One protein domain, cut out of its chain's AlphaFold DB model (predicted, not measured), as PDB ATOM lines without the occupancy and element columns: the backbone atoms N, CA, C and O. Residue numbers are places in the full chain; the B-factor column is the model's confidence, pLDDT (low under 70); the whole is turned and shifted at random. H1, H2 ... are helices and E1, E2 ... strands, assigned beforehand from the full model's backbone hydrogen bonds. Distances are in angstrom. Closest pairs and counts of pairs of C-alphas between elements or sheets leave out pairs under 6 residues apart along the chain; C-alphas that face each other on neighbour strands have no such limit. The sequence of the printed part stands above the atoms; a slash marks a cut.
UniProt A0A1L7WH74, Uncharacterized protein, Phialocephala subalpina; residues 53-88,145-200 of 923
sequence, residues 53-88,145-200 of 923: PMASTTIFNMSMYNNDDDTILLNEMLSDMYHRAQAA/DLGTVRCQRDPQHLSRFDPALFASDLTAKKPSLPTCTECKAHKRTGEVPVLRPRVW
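Overview. This is residues 53 to 88 and 145 to 200 of the 923 residues of an uncharacterized protein of Phialocephala subalpina (UniProt A0A1L7WH74). A small three-stranded sheet has one long helix, H3, slantwise over one face, and a long loop, residues 167 to 194, reaches the far end of the long axis at Arg 188. The short H2 sits at the corner where H3 begins, and residues 53 to 58 stick out. The 92 printed residues, of mixed class, hold H1, H2, H3, E1, E2, H4 and E3 in that order; the sheet, E2 E1 E3, is antiparallel. The whole is compact, with a radius of gyration of the C-alphas of 13.5 A, yet elongated, 42 by 27 by 25 A.

Along the chain. H1, residues 56 to 59, begins at C-alpha (-50.984, -54.094, 99.249). H2 is residues 62 to 66 and H3 residues 68 to 87, 28.1 A long. E1, residues 145 to 151, spans 14.3 A; E2 is 158 to 160, H4 163 to 166. E3, residues 195 to 199, spans 11.7 A and ends at C-alpha (-58.523, -60.904, 91.598).

Arrangement. Hairpin E1 and E2 has N 149 and O 159 at 2.8 A; E1 and E3 have N 150 and O 196 at 2.8 A, both within hydrogen-bond range. Two layers, helix on one face of a sheet: H3 is over E1 and E3, Tyr 82 and Leu 146 having the closest C-alphas of H3 and E1, 5.8 A. H4 touches H3, closest C-alphas Ser 79 and Pro 163, 5.3 A, and only grazes the sheet. E2, H4 and E3 form a split strand-helix-strand unit, E1 between its strands, its crossover right-handed. H2 and H3 touch only at the corner, closest C-alphas Met 64 and Asp 70, 4.9 A. Every O i to N i+4 pair is within range in H3, 0 of 1 in H2, where 2 of 2 O i to N i+3 pairs are; H1 and H4 are too short.

Size, cuts and confidence. The C-alphas of Ala 88 and Arg 188 are farthest apart, 45.0 A. Residues 89 to 144 are not printed; C-alphas 88 and 145 are 14.8 A apart. The link H4 to E3 is long. Residues 53 to 54 and 168 to 175 have pLDDT under 70.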
ATOM      1  N   PRO A  53     -44.369 -50.208  96.444       62.56
ATOM      2  CA  PRO A  53     -44.157 -48.873  97.006       62.56
ATOM      3  C   PRO A  53     -45.273 -48.429  97.963       62.56
ATOM      4  O   PRO A  53     -45.047 -47.554  98.795       62.56
ATOM      5  N   MET A  54     -46.459 -49.037  97.876       68.69
ATOM      6  CA  MET A  54     -47.542 -48.844  98.840       68.69
ATOM      7  C   MET A  54     -48.004 -50.181  99.410       68.69
ATOM      8  O   MET A  54     -47.797 -51.241  98.816       68.69
ATOM      9  N   ALA A  55     -48.665 -50.122 100.567       72.25
ATOM     10  CA  ALA A  55     -49.225 -51.302 101.203       72.25
ATOM     11  C   ALA A  55     -50.229 -51.992 100.267       72.25
ATOM     12  O   ALA A  55     -51.164 -51.370  99.761       72.25
ATOM     13  N   SER A  56     -50.076 -53.303 100.086       72.75
ATOM     14  CA  SER A  56     -50.984 -54.094  99.249       72.75
ATOM     15  C   SER A  56     -52.436 -54.041  99.730       72.75
ATOM     16  O   SER A  56     -53.348 -54.164  98.925       72.75
ATOM     17  N   THR A  57     -52.667 -53.799 101.022       77.12
ATOM     18  CA  THR A  57     -54.000 -53.582 101.610       77.12
ATOM     19  C   THR A  57     -54.697 -52.319 101.117       77.12
ATOM     20  O   THR A  57     -55.922 -52.245 101.175       77.12
ATOM     21  N   THR A  58     -53.921 -51.334 100.665       79.88
ATOM     22  CA  THR A  58     -54.422 -50.083 100.094       79.88
ATOM     23  C   THR A  58     -54.742 -50.277  98.619       79.88
ATOM     24  O   THR A  58     -55.852 -49.975  98.207       79.88
ATOM     25  N   ILE A  59     -53.810 -50.847  97.844       80.88
ATOM     26  CA  ILE A  59     -53.993 -50.973  96.391       80.88
ATOM     27  C   ILE A  59     -54.948 -52.120  96.025       80.88
ATOM     28  O   ILE A  59     -55.785 -51.975  95.147       80.88
ATOM     29  N   PHE A  60     -54.885 -53.278  96.683       87.31
ATOM     30  CA  PHE A  60     -55.779 -54.403  96.375       87.31
ATOM     31  C   PHE A  60     -57.078 -54.325  97.173       87.31
ATOM     32  O   PHE A  60     -57.478 -55.294  97.810       87.31
ATOM     33  N   ASN A  61     -57.726 -53.166  97.181       89.81
ATOM     34  CA  ASN A  61     -58.936 -52.914  97.954       89.81
ATOM     35  C   ASN A  61     -60.115 -52.615  97.027       89.81
ATOM     36  O   ASN A  61     -59.952 -51.933  96.019       89.81
ATOM     37  N   MET A  62     -61.317 -53.076  97.382       90.56
ATOM     38  CA  MET A  62     -62.528 -52.756  96.617       90.56
ATOM     39  C   MET A  62     -62.776 -51.249  96.484       90.56
ATOM     40  O   MET A  62     -63.345 -50.821  95.484       90.56
ATOM     41  N   SER A  63     -62.309 -50.447  97.446       89.50
ATOM     42  CA  SER A  63     -62.409 -48.984  97.394       89.50
ATOM     43  C   SER A  63     -61.671 -48.337  96.219       89.50
ATOM     44  O   SER A  63     -62.047 -47.236  95.832       89.50
ATOM     45  N   MET A  64     -60.708 -49.021  95.590       88.44
ATOM     46  CA  MET A  64     -60.032 -48.505  94.393       88.44
ATOM     47  C   MET A  64     -60.975 -48.352  93.195       88.44
ATOM     48  O   MET A  64     -60.679 -47.596  92.283       88.44
ATOM     49  N   TYR A  65     -62.124 -49.032  93.200       88.38
ATOM     50  CA  TYR A  65     -63.154 -48.867  92.172       88.38
ATOM     51  C   TYR A  65     -64.142 -47.726  92.465       88.38
ATOM     52  O   TYR A  65     -65.126 -47.574  91.742       88.38
ATOM     53  N   ASN A  66     -63.922 -46.934  93.520       86.94
ATOM     54  CA  ASN A  66     -64.829 -45.844  93.893       86.94
ATOM     55  C   ASN A  66     -64.628 -44.571  93.058       86.94
ATOM     56  O   ASN A  66     -65.538 -43.746  92.995       86.94
ATOM     57  N   ASN A  67     -63.449 -44.379  92.464       85.69
ATOM     58  CA  ASN A  67     -63.148 -43.244  91.593       85.69
ATOM     59  C   ASN A  67     -62.223 -43.664  90.442       85.69
ATOM     60  O   ASN A  67     -61.585 -44.718  90.494       85.69
ATOM     61  N   ASP A  68     -62.181 -42.839  89.396       83.88
ATOM     62  CA  ASP A  68     -61.474 -43.170  88.160       83.88
ATOM     63  C   ASP A  68     -59.949 -43.166  88.319       83.88
ATOM     64  O   ASP A  68     -59.308 -44.066  87.785       83.88
ATOM     65  N   ASP A  69     -59.370 -42.232  89.078       84.38
ATOM     66  CA  ASP A  69     -57.912 -42.145  89.264       84.38
ATOM     67  C   ASP A  69     -57.362 -43.398  89.966       84.38
ATOM     68  O   ASP A  69     -56.402 -44.017  89.498       84.38
ATOM     69  N   ASP A  70     -58.018 -43.836  91.043       87.00
ATOM     70  CA  ASP A  70     -57.662 -45.064  91.759       87.00
ATOM     71  C   ASP A  70     -57.923 -46.313  90.901       87.00
ATOM     72  O   ASP A  70     -57.129 -47.258  90.907       87.00
ATOM     73  N   THR A  71     -59.000 -46.315  90.107       88.62
ATOM     74  CA  THR A  71     -59.301 -47.428  89.193       88.62
ATOM     75  C   THR A  71     -58.225 -47.554  88.121       88.62
ATOM     76  O   THR A  71     -57.781 -48.666  87.825       88.62
ATOM     77  N   ILE A  72     -57.784 -46.428  87.555       87.31
ATOM     78  CA  ILE A  72     -56.689 -46.365  86.582       87.31
ATOM     79  C   ILE A  72     -55.410 -46.899  87.221       87.31
ATOM     80  O   ILE A  72     -54.796 -47.801  86.655       87.31
ATOM     81  N   LEU A  73     -55.060 -46.439  88.424       86.38
ATOM     82  CA  LEU A  73     -53.878 -46.908  89.146       86.38
ATOM     83  C   LEU A  73     -53.910 -48.428  89.388       86.38
ATOM     84  O   LEU A  73     -52.916 -49.121  89.154       86.38
ATOM     85  N   LEU A  74     -55.051 -48.966  89.833       88.88
ATOM     86  CA  LEU A  74     -55.225 -50.404  90.046       88.88
ATOM     87  C   LEU A  74     -55.106 -51.183  88.730       88.88
ATOM     88  O   LEU A  74     -54.425 -52.208  88.682       88.88
ATOM     89  N   ASN A  75     -55.746 -50.711  87.660       89.94
ATOM     90  CA  ASN A  75     -55.710 -51.362  86.353       89.94
ATOM     91  C   ASN A  75     -54.306 -51.340  85.739       89.94
ATOM     92  O   ASN A  75     -53.853 -52.374  85.255       89.94
ATOM     93  N   GLU A  76     -53.600 -50.210  85.796       88.12
ATOM     94  CA  GLU A  76     -52.212 -50.091  85.334       88.12
ATOM     95  C   GLU A  76     -51.300 -51.059  86.087       88.12
ATOM     96  O   GLU A  76     -50.517 -51.782  85.465       88.12
ATOM     97  N   MET A  77     -51.457 -51.160  87.410       87.69
ATOM     98  CA  MET A  77     -50.700 -52.117  88.212       87.69
ATOM     99  C   MET A  77     -51.035 -53.572  87.845       87.69
ATOM    100  O   MET A  77     -50.126 -54.383  87.679       87.69
ATOM    101  N   LEU A  78     -52.316 -53.930  87.701       90.56
ATOM    102  CA  LEU A  78     -52.725 -55.289  87.322       90.56
ATOM    103  C   LEU A  78     -52.270 -55.651  85.904       90.56
ATOM    104  O   LEU A  78     -51.872 -56.793  85.666       90.56
ATOM    105  N   SER A  79     -52.272 -54.689  84.981       91.31
ATOM    106  CA  SER A  79     -51.730 -54.845  83.632       91.31
ATOM    107  C   SER A  79     -50.215 -55.038  83.646       91.31
ATOM    108  O   SER A  79     -49.728 -55.966  83.002       91.31
ATOM    109  N   ASP A  80     -49.458 -54.248  84.419       89.06
ATOM    110  CA  ASP A  80     -48.012 -54.454  84.599       89.06
ATOM    111  C   ASP A  80     -47.723 -55.842  85.192       89.06
ATOM    112  O   ASP A  80     -46.905 -56.599  84.665       89.06
ATOM    113  N   MET A  81     -48.459 -56.238  86.234       90.44
ATOM    114  CA  MET A  81     -48.344 -57.574  86.823       90.44
ATOM    115  C   MET A  81     -48.675 -58.680  85.820       90.44
ATOM    116  O   MET A  81     -47.959 -59.679  85.771       90.44
ATOM    117  N   TYR A  82     -49.719 -58.514  85.005       92.69
ATOM    118  CA  TYR A  82     -50.072 -59.466  83.953       92.69
ATOM    119  C   TYR A  82     -48.959 -59.582  82.912       92.69
ATOM    120  O   TYR A  82     -48.559 -60.695  82.574       92.69
ATOM    121  N   HIS A  83     -48.404 -58.465  82.439       92.00
ATOM    122  CA  HIS A  83     -47.298 -58.481  81.483       92.00
ATOM    123  C   HIS A  83     -46.054 -59.166  82.058       92.00
ATOM    124  O   HIS A  83     -45.452 -60.002  81.381       92.00
ATOM    125  N   ARG A  84     -45.710 -58.893  83.322       91.06
ATOM    126  CA  ARG A  84     -44.620 -59.593  84.022       91.06
ATOM    127  C   ARG A  84     -44.897 -61.086  84.153       91.06
ATOM    128  O   ARG A  84     -44.005 -61.882  83.885       91.06
ATOM    129  N   ALA A  85     -46.117 -61.472  84.518       91.81
ATOM    130  CA  ALA A  85     -46.517 -62.870  84.650       91.81
ATOM    131  C   ALA A  85     -46.473 -63.628  83.313       91.81
ATOM    132  O   ALA A  85     -46.035 -64.774  83.279       91.81
ATOM    133  N   GLN A  86     -46.866 -62.985  82.208       90.94
ATOM    134  CA  GLN A  86     -46.758 -63.552  80.857       90.94
ATOM    135  C   GLN A  86     -45.303 -63.694  80.390       90.94
ATOM    136  O   GLN A  86     -44.987 -64.619  79.647       90.94
ATOM    137  N   ALA A  87     -44.419 -62.785  80.811       91.06
ATOM    138  CA  ALA A  87     -42.994 -62.837  80.486       91.06
ATOM    139  C   ALA A  87     -42.198 -63.802  81.386       91.06
ATOM    140  O   ALA A  87     -41.095 -64.220  81.030       91.06
ATOM    141  N   ALA A  88     -42.734 -64.137  82.558       93.06
ATOM    142  CA  ALA A  88     -42.095 -64.991  83.543       93.06
ATOM    143  C   ALA A  88     -42.257 -66.483  83.218       93.06
ATOM    144  O   ALA A  88     -43.214 -66.919  82.583       93.06
ATOM    145  N   ASP A 145     -56.931 -64.925  89.746       94.00
ATOM    146  CA  ASP A 145     -55.930 -64.955  88.681       94.00
ATOM    147  C   ASP A 145     -55.891 -63.656  87.866       94.00
ATOM    148  O   ASP A 145     -56.880 -62.931  87.765       94.00
ATOM    149  N   LEU A 146     -54.734 -63.386  87.258       92.56
ATOM    150  CA  LEU A 146     -54.527 -62.262  86.340       92.56
ATOM    151  C   LEU A 146     -54.959 -62.567  84.897       92.56
ATOM    152  O   LEU A 146     -54.935 -61.675  84.059       92.56
ATOM    153  N   GLY A 147     -55.313 -63.810  84.561       92.88
ATOM    154  CA  GLY A 147     -55.644 -64.211  83.189       92.88
ATOM    155  C   GLY A 147     -57.101 -63.970  82.797       92.88
ATOM    156  O   GLY A 147     -57.430 -64.003  81.609       92.88
ATOM    157  N   THR A 148     -57.964 -63.723  83.779       94.62
ATOM    158  CA  THR A 148     -59.418 -63.738  83.625       94.62
ATOM    159  C   THR A 148     -60.031 -62.457  84.174       94.62
ATOM    160  O   THR A 148     -59.622 -61.935  85.211       94.62
ATOM    161  N   VAL A 149     -61.072 -61.968  83.509       94.12
ATOM    162  CA  VAL A 149     -61.964 -60.926  84.023       94.12
ATOM    163  C   VAL A 149     -63.337 -61.511  84.296       94.12
ATOM    164  O   VAL A 149     -63.761 -62.472  83.652       94.12
ATOM    165  N   ARG A 150     -64.043 -60.915  85.251       93.00
ATOM    166  CA  ARG A 150     -65.412 -61.270  85.608       93.00
ATOM    167  C   ARG A 150     -66.328 -60.064  85.535       93.00
ATOM    168  O   ARG A 150     -65.913 -58.942  85.828       93.00
ATOM    169  N   CYS A 151     -67.591 -60.302  85.215       92.19
ATOM    170  CA  CYS A 151     -68.623 -59.289  85.366       92.19
ATOM    171  C   CYS A 151     -68.911 -59.018  86.849       92.19
ATOM    172  O   CYS A 151     -68.953 -59.932  87.672       92.19
ATOM    173  N   GLN A 152     -69.134 -57.747  87.190       87.94
ATOM    174  CA  GLN A 152     -69.519 -57.352  88.548       87.94
ATOM    175  C   GLN A 152     -70.959 -57.745  88.915       87.94
ATOM    176  O   GLN A 152     -71.279 -57.829  90.096       87.94
ATOM    177  N   ARG A 153     -71.831 -57.976  87.923       87.00
ATOM    178  CA  ARG A 153     -73.226 -58.388  88.147       87.00
ATOM    179  C   ARG A 153     -73.375 -59.905  88.194       87.00
ATOM    180  O   ARG A 153     -73.985 -60.415  89.127       87.00
ATOM    181  N   ASP A 154     -72.877 -60.597  87.173       87.56
ATOM    182  CA  ASP A 154     -72.946 -62.056  87.089       87.56
ATOM    183  C   ASP A 154     -71.531 -62.647  87.081       87.56
ATOM    184  O   ASP A 154     -70.832 -62.568  86.068       87.56
ATOM    185  N   PRO A 155     -71.079 -63.254  88.185       82.31
ATOM    186  CA  PRO A 155     -69.723 -63.772  88.280       82.31
ATOM    187  C   PRO A 155     -69.451 -64.979  87.369       82.31
ATOM    188  O   PRO A 155     -68.291 -65.372  87.241       82.31
ATOM    189  N   GLN A 156     -70.473 -65.564  86.733       85.69
ATOM    190  CA  GLN A 156     -70.304 -66.619  85.728       85.69
ATOM    191  C   GLN A 156     -69.911 -66.065  84.354       85.69
ATOM    192  O   GLN A 156     -69.372 -66.803  83.529       85.69
ATOM    193  N   HIS A 157     -70.144 -64.775  84.100       91.81
ATOM    194  CA  HIS A 157     -69.712 -64.125  82.869       91.81
ATOM    195  C   HIS A 157     -68.220 -63.806  82.957       91.81
ATOM    196  O   HIS A 157     -67.806 -62.817  83.574       91.81
ATOM    197  N   LEU A 158     -67.426 -64.674  82.334       93.00
ATOM    198  CA  LEU A 158     -65.972 -64.637  82.345       93.00
ATOM    199  C   LEU A 158     -65.425 -64.436  80.934       93.00
ATOM    200  O   LEU A 158     -65.935 -65.002  79.969       93.00
ATOM    201  N   SER A 159     -64.340 -63.681  80.825       93.19
ATOM    202  CA  SER A 159     -63.557 -63.579  79.594       93.19
ATOM    203  C   SER A 159     -62.072 -63.420  79.915       93.19
ATOM    204  O   SER A 159     -61.677 -63.315  81.079       93.19
ATOM    205  N   ARG A 160     -61.217 -63.466  78.892       93.44
ATOM    206  CA  ARG A 160     -59.771 -63.301  79.063       93.44
ATOM    207  C   ARG A 160     -59.445 -61.854  79.440       93.44
ATOM    208  O   ARG A 160     -60.007 -60.930  78.859       93.44
ATOM    209  N   PHE A 161     -58.512 -61.663  80.369       93.62
ATOM    210  CA  PHE A 161     -57.962 -60.342  80.649       93.62
ATOM    211  C   PHE A 161     -57.127 -59.850  79.463       93.62
ATOM    212  O   PHE A 161     -56.176 -60.509  79.037       93.62
ATOM    213  N   ASP A 162     -57.507 -58.691  78.936       92.06
ATOM    214  CA  ASP A 162     -56.785 -57.974  77.892       92.06
ATOM    215  C   ASP A 162     -56.414 -56.578  78.416       92.06
ATOM    216  O   ASP A 162     -57.293 -55.715  78.501       92.06
ATOM    217  N   PRO A 163     -55.135 -56.335  78.762       90.75
ATOM    218  CA  PRO A 163     -54.660 -55.049  79.269       90.75
ATOM    219  C   PRO A 163     -55.045 -53.842  78.409       90.75
ATOM    220  O   PRO A 163     -55.288 -52.766  78.950       90.75
ATOM    221  N   ALA A 164     -55.158 -54.007  77.085       88.69
ATOM    222  CA  ALA A 164     -55.506 -52.911  76.181       88.69
ATOM    223  C   ALA A 164     -56.936 -52.391  76.410       88.69
ATOM    224  O   ALA A 164     -57.232 -51.216  76.177       88.69
ATOM    225  N   LEU A 165     -57.840 -53.244  76.904       87.62
ATOM    226  CA  LEU A 165     -59.208 -52.843  77.231       87.62
ATOM    227  C   LEU A 165     -59.285 -52.003  78.509       87.62
ATOM    228  O   LEU A 165     -60.215 -51.206  78.627       87.62
ATOM    229  N   PHE A 166     -58.305 -52.150  79.404       88.19
ATOM    230  CA  PHE A 166     -58.217 -51.486  80.708       88.19
ATOM    231  C   PHE A 166     -57.214 -50.322  80.731       88.19
ATOM    232  O   PHE A 166     -57.080 -49.656  81.754       88.19
ATOM    233  N   ALA A 167     -56.511 -50.074  79.621       81.38
ATOM    234  CA  ALA A 167     -55.598 -48.949  79.481       81.38
ATOM    235  C   ALA A 167     -56.349 -47.611  79.560       81.38
ATOM    236  O   ALA A 167     -57.411 -47.436  78.944       81.38
ATOM    237  N   SER A 168     -55.767 -46.669  80.301       69.88
ATOM    238  CA  SER A 168     -56.237 -45.297  80.416       69.88
ATOM    239  C   SER A 168     -56.011 -44.566  79.087       69.88
ATOM    240  O   SER A 168     -54.888 -44.419  78.612       69.88
ATOM    241  N   ASP A 169     -57.092 -44.106  78.455       63.81
ATOM    242  CA  ASP A 169     -57.010 -43.136  77.361       63.81
ATOM    243  C   ASP A 169     -57.591 -41.811  77.853       63.81
ATOM    244  O   ASP A 169     -58.795 -41.549  77.760       63.81
ATOM    245  N   LEU A 170     -56.701 -40.979  78.402       54.41
ATOM    246  CA  LEU A 170     -57.020 -39.643  78.910       54.41
ATOM    247  C   LEU A 170     -57.573 -38.717  77.812       54.41
ATOM    248  O   LEU A 170     -58.175 -37.692  78.123       54.41
ATOM    249  N   THR A 171     -57.408 -39.072  76.531       54.00
ATOM    250  CA  THR A 171     -57.907 -38.289  75.394       54.00
ATOM    251  C   THR A 171     -59.311 -38.701  74.938       54.00
ATOM    252  O   THR A 171     -59.988 -37.906  74.285       54.00
ATOM    253  N   ALA A 172     -59.801 -39.888  75.325       53.06
ATOM    254  CA  ALA A 172     -60.993 -40.497  74.721       53.06
ATOM    255  C   ALA A 172     -62.271 -40.545  75.588       53.06
ATOM    256  O   ALA A 172     -63.266 -41.106  75.129       53.06
ATOM    257  N   LYS A 173     -62.313 -39.980  76.812       56.25
ATOM    258  CA  LYS A 173     -63.473 -40.114  77.744       56.25
ATOM    259  C   LYS A 173     -63.972 -41.570  77.867       56.25
ATOM    260  O   LYS A 173     -65.173 -41.831  77.973       56.25
ATOM    261  N   LYS A 174     -63.057 -42.534  77.782       59.28
ATOM    262  CA  LYS A 174     -63.383 -43.958  77.827       59.28
ATOM    263  C   LYS A 174     -63.623 -44.362  79.289       59.28
ATOM    264  O   LYS A 174     -62.841 -43.944  80.141       59.28
ATOM    265  N   PRO A 175     -64.670 -45.151  79.600       62.28
ATOM    266  CA  PRO A 175     -64.875 -45.655  80.953       62.28
ATOM    267  C   PRO A 175     -63.661 -46.467  81.412       62.28
ATOM    268  O   PRO A 175     -63.088 -47.233  80.633       62.28
ATOM    269  N   SER A 176     -63.301 -46.304  82.685       71.75
ATOM    270  CA  SER A 176     -62.140 -46.929  83.328       71.75
ATOM    271  C   SER A 176     -62.218 -48.464  83.368       71.75
ATOM    272  O   SER A 176     -61.200 -49.130  83.549       71.75
ATOM    273  N   LEU A 177     -63.401 -49.047  83.130       85.25
ATOM    274  CA  LEU A 177     -63.625 -50.489  83.015       85.25
ATOM    275  C   LEU A 177     -64.441 -50.848  81.757       85.25
ATOM    276  O   LEU A 177     -65.411 -50.158  81.427       85.25
ATOM    277  N   PRO A 178     -64.114 -51.956  81.066       88.75
ATOM    278  CA  PRO A 178     -64.858 -52.406  79.896       88.75
ATOM    279  C   PRO A 178     -66.219 -53.000  80.277       88.75
ATOM    280  O   PRO A 178     -66.384 -53.599  81.337       88.75
ATOM    281  N   THR A 179     -67.207 -52.881  79.392       90.12
ATOM    282  CA  THR A 179     -68.555 -53.430  79.600       90.12
ATOM    283  C   THR A 179     -68.631 -54.928  79.304       90.12
ATOM    284  O   THR A 179     -67.995 -55.433  78.382       90.12
ATOM    285  N   CYS A 180     -69.471 -55.639  80.047       91.00
ATOM    286  CA  CYS A 180     -69.789 -57.044  79.844       91.00
ATOM    287  C   CYS A 180     -70.626 -57.232  78.573       91.00
ATOM    288  O   CYS A 180     -71.691 -56.638  78.435       91.00
ATOM    289  N   THR A 181     -70.175 -58.104  77.676       88.31
ATOM    290  CA  THR A 181     -70.862 -58.412  76.411       88.31
ATOM    291  C   THR A 181     -72.029 -59.388  76.568       88.31
ATOM    292  O   THR A 181     -72.904 -59.434  75.712       88.31
ATOM    293  N   GLU A 182     -72.061 -60.148  77.664       89.81
ATOM    294  CA  GLU A 182     -73.067 -61.188  77.932       89.81
ATOM    295  C   GLU A 182     -74.305 -60.640  78.669       89.81
ATOM    296  O   GLU A 182     -75.433 -61.105  78.494       89.81
ATOM    297  N   CYS A 183     -74.123 -59.628  79.524       89.19
ATOM    298  CA  CYS A 183     -75.222 -59.051  80.290       89.19
ATOM    299  C   CYS A 183     -76.074 -58.098  79.448       89.19
ATOM    300  O   CYS A 183     -75.574 -57.168  78.821       89.19
ATOM    301  N   LYS A 184     -77.400 -58.215  79.575       85.50
ATOM    302  CA  LYS A 184     -78.315 -57.172  79.096       85.50
ATOM    303  C   LYS A 184     -78.159 -55.884  79.916       85.50
ATOM    304  O   LYS A 184     -77.928 -55.925  81.133       85.50
ATOM    305  N   ALA A 185     -78.359 -54.749  79.246       83.94
ATOM    306  CA  ALA A 185     -78.462 -53.441  79.881       83.94
ATOM    307  C   ALA A 185     -79.502 -53.453  81.012       83.94
ATOM    308  O   ALA A 185     -80.537 -54.127  80.936       83.94
ATOM    309  N   HIS A 186     -79.218 -52.726  82.088       82.69
ATOM    310  CA  HIS A 186     -80.132 -52.612  83.212       82.69
ATOM    311  C   HIS A 186     -81.437 -51.943  82.763       82.69
ATOM    312  O   HIS A 186     -81.420 -50.842  82.220       82.69
ATOM    313  N   LYS A 187     -82.584 -52.579  83.033       80.00
ATOM    314  CA  LYS A 187     -83.893 -52.132  82.523       80.00
ATOM    315  C   LYS A 187     -84.267 -50.695  82.915       80.00
ATOM    316  O   LYS A 187     -85.068 -50.085  82.219       80.00
ATOM    317  N   ARG A 188     -83.729 -50.174  84.029       78.94
ATOM    318  CA  ARG A 188     -84.075 -48.847  84.573       78.94
ATOM    319  C   ARG A 188     -83.053 -47.750  84.264       78.94
ATOM    320  O   ARG A 188     -83.446 -46.600  84.150       78.94
ATOM    321  N   THR A 189     -81.767 -48.089  84.174       79.62
ATOM    322  CA  THR A 189     -80.676 -47.108  83.982       79.62
ATOM    323  C   THR A 189     -80.059 -47.174  82.586       79.62
ATOM    324  O   THR A 189     -79.326 -46.273  82.210       79.62
ATOM    325  N   GLY A 190     -80.342 -48.221  81.801       81.38
ATOM    326  CA  GLY A 190     -79.742 -48.434  80.479       81.38
ATOM    327  C   GLY A 190     -78.280 -48.895  80.516       81.38
ATOM    328  O   GLY A 190     -77.732 -49.258  79.481       81.38
ATOM    329  N   GLU A 191     -77.656 -48.943  81.693       82.94
ATOM    330  CA  GLU A 191     -76.234 -49.251  81.850       82.94
ATOM    331  C   GLU A 191     -75.943 -50.752  81.749       82.94
ATOM    332  O   GLU A 191     -76.627 -51.607  82.334       82.94
ATOM    333  N   VAL A 192     -74.883 -51.075  81.014       85.38
ATOM    334  CA  VAL A 192     -74.332 -52.426  80.912       85.38
ATOM    335  C   VAL A 192     -73.328 -52.630  82.054       85.38
ATOM    336  O   VAL A 192     -72.512 -51.741  82.292       85.38
ATOM    337  N   PRO A 193     -73.356 -53.767  82.777       89.06
ATOM    338  CA  PRO A 193     -72.358 -54.077  83.800       89.06
ATOM    339  C   PRO A 193     -70.940 -53.991  83.276       89.06
ATOM    340  O   PRO A 193     -70.689 -54.386  82.142       89.06
ATOM    341  N   VAL A 194     -70.008 -53.601  84.130       91.12
ATOM    342  CA  VAL A 194     -68.585 -53.611  83.799       91.12
ATOM    343  C   VAL A 194     -67.917 -54.931  84.189       91.12
ATOM    344  O   VAL A 194     -68.416 -55.702  85.021       91.12
ATOM    345  N   LEU A 195     -66.793 -55.206  83.537       91.88
ATOM    346  CA  LEU A 195     -65.882 -56.301  83.822       91.88
ATOM    347  C   LEU A 195     -64.731 -55.779  84.679       91.88
ATOM    348  O   LEU A 195     -64.232 -54.678  84.458       91.88
ATOM    349  N   ARG A 196     -64.264 -56.600  85.615       91.44
ATOM    350  CA  ARG A 196     -63.028 -56.351  86.358       91.44
ATOM    351  C   ARG A 196     -62.143 -57.593  86.400       91.44
ATOM    352  O   ARG A 196     -62.679 -58.701  86.294       91.44
ATOM    353  N   PRO A 197     -60.824 -57.448  86.594       92.44
ATOM    354  CA  PRO A 197     -59.938 -58.580  86.830       92.44
ATOM    355  C   PRO A 197     -60.461 -59.489  87.944       92.44
ATOM    356  O   PRO A 197     -60.994 -59.031  88.962       92.44
ATOM    357  N   ARG A 198     -60.327 -60.802  87.748       92.75
ATOM    358  CA  ARG A 198     -60.802 -61.841  88.668       92.75
ATOM    359  C   ARG A 198     -59.817 -62.043  89.823       92.75
ATOM    360  O   ARG A 198     -59.451 -63.160  90.170       92.75
ATOM    361  N   VAL A 199     -59.418 -60.943  90.444       92.81
ATOM    362  CA  VAL A 199     -58.523 -60.904  91.598       92.81
ATOM    363  C   VAL A 199     -59.357 -60.632  92.848       92.81
ATOM    364  O   VAL A 199     -60.284 -59.817  92.827       92.81
ATOM    365  N   TRP A 200     -59.073 -61.359  93.925       92.94
ATOM    366  CA  TRP A 200     -59.648 -61.084  95.238       92.94
ATOM    367  C   TRP A 200     -59.074 -59.779  95.789       92.94
ATOM    368  O   TRP A 200     -57.860 -59.575  95.764       92.94
TER     369      TRP A 200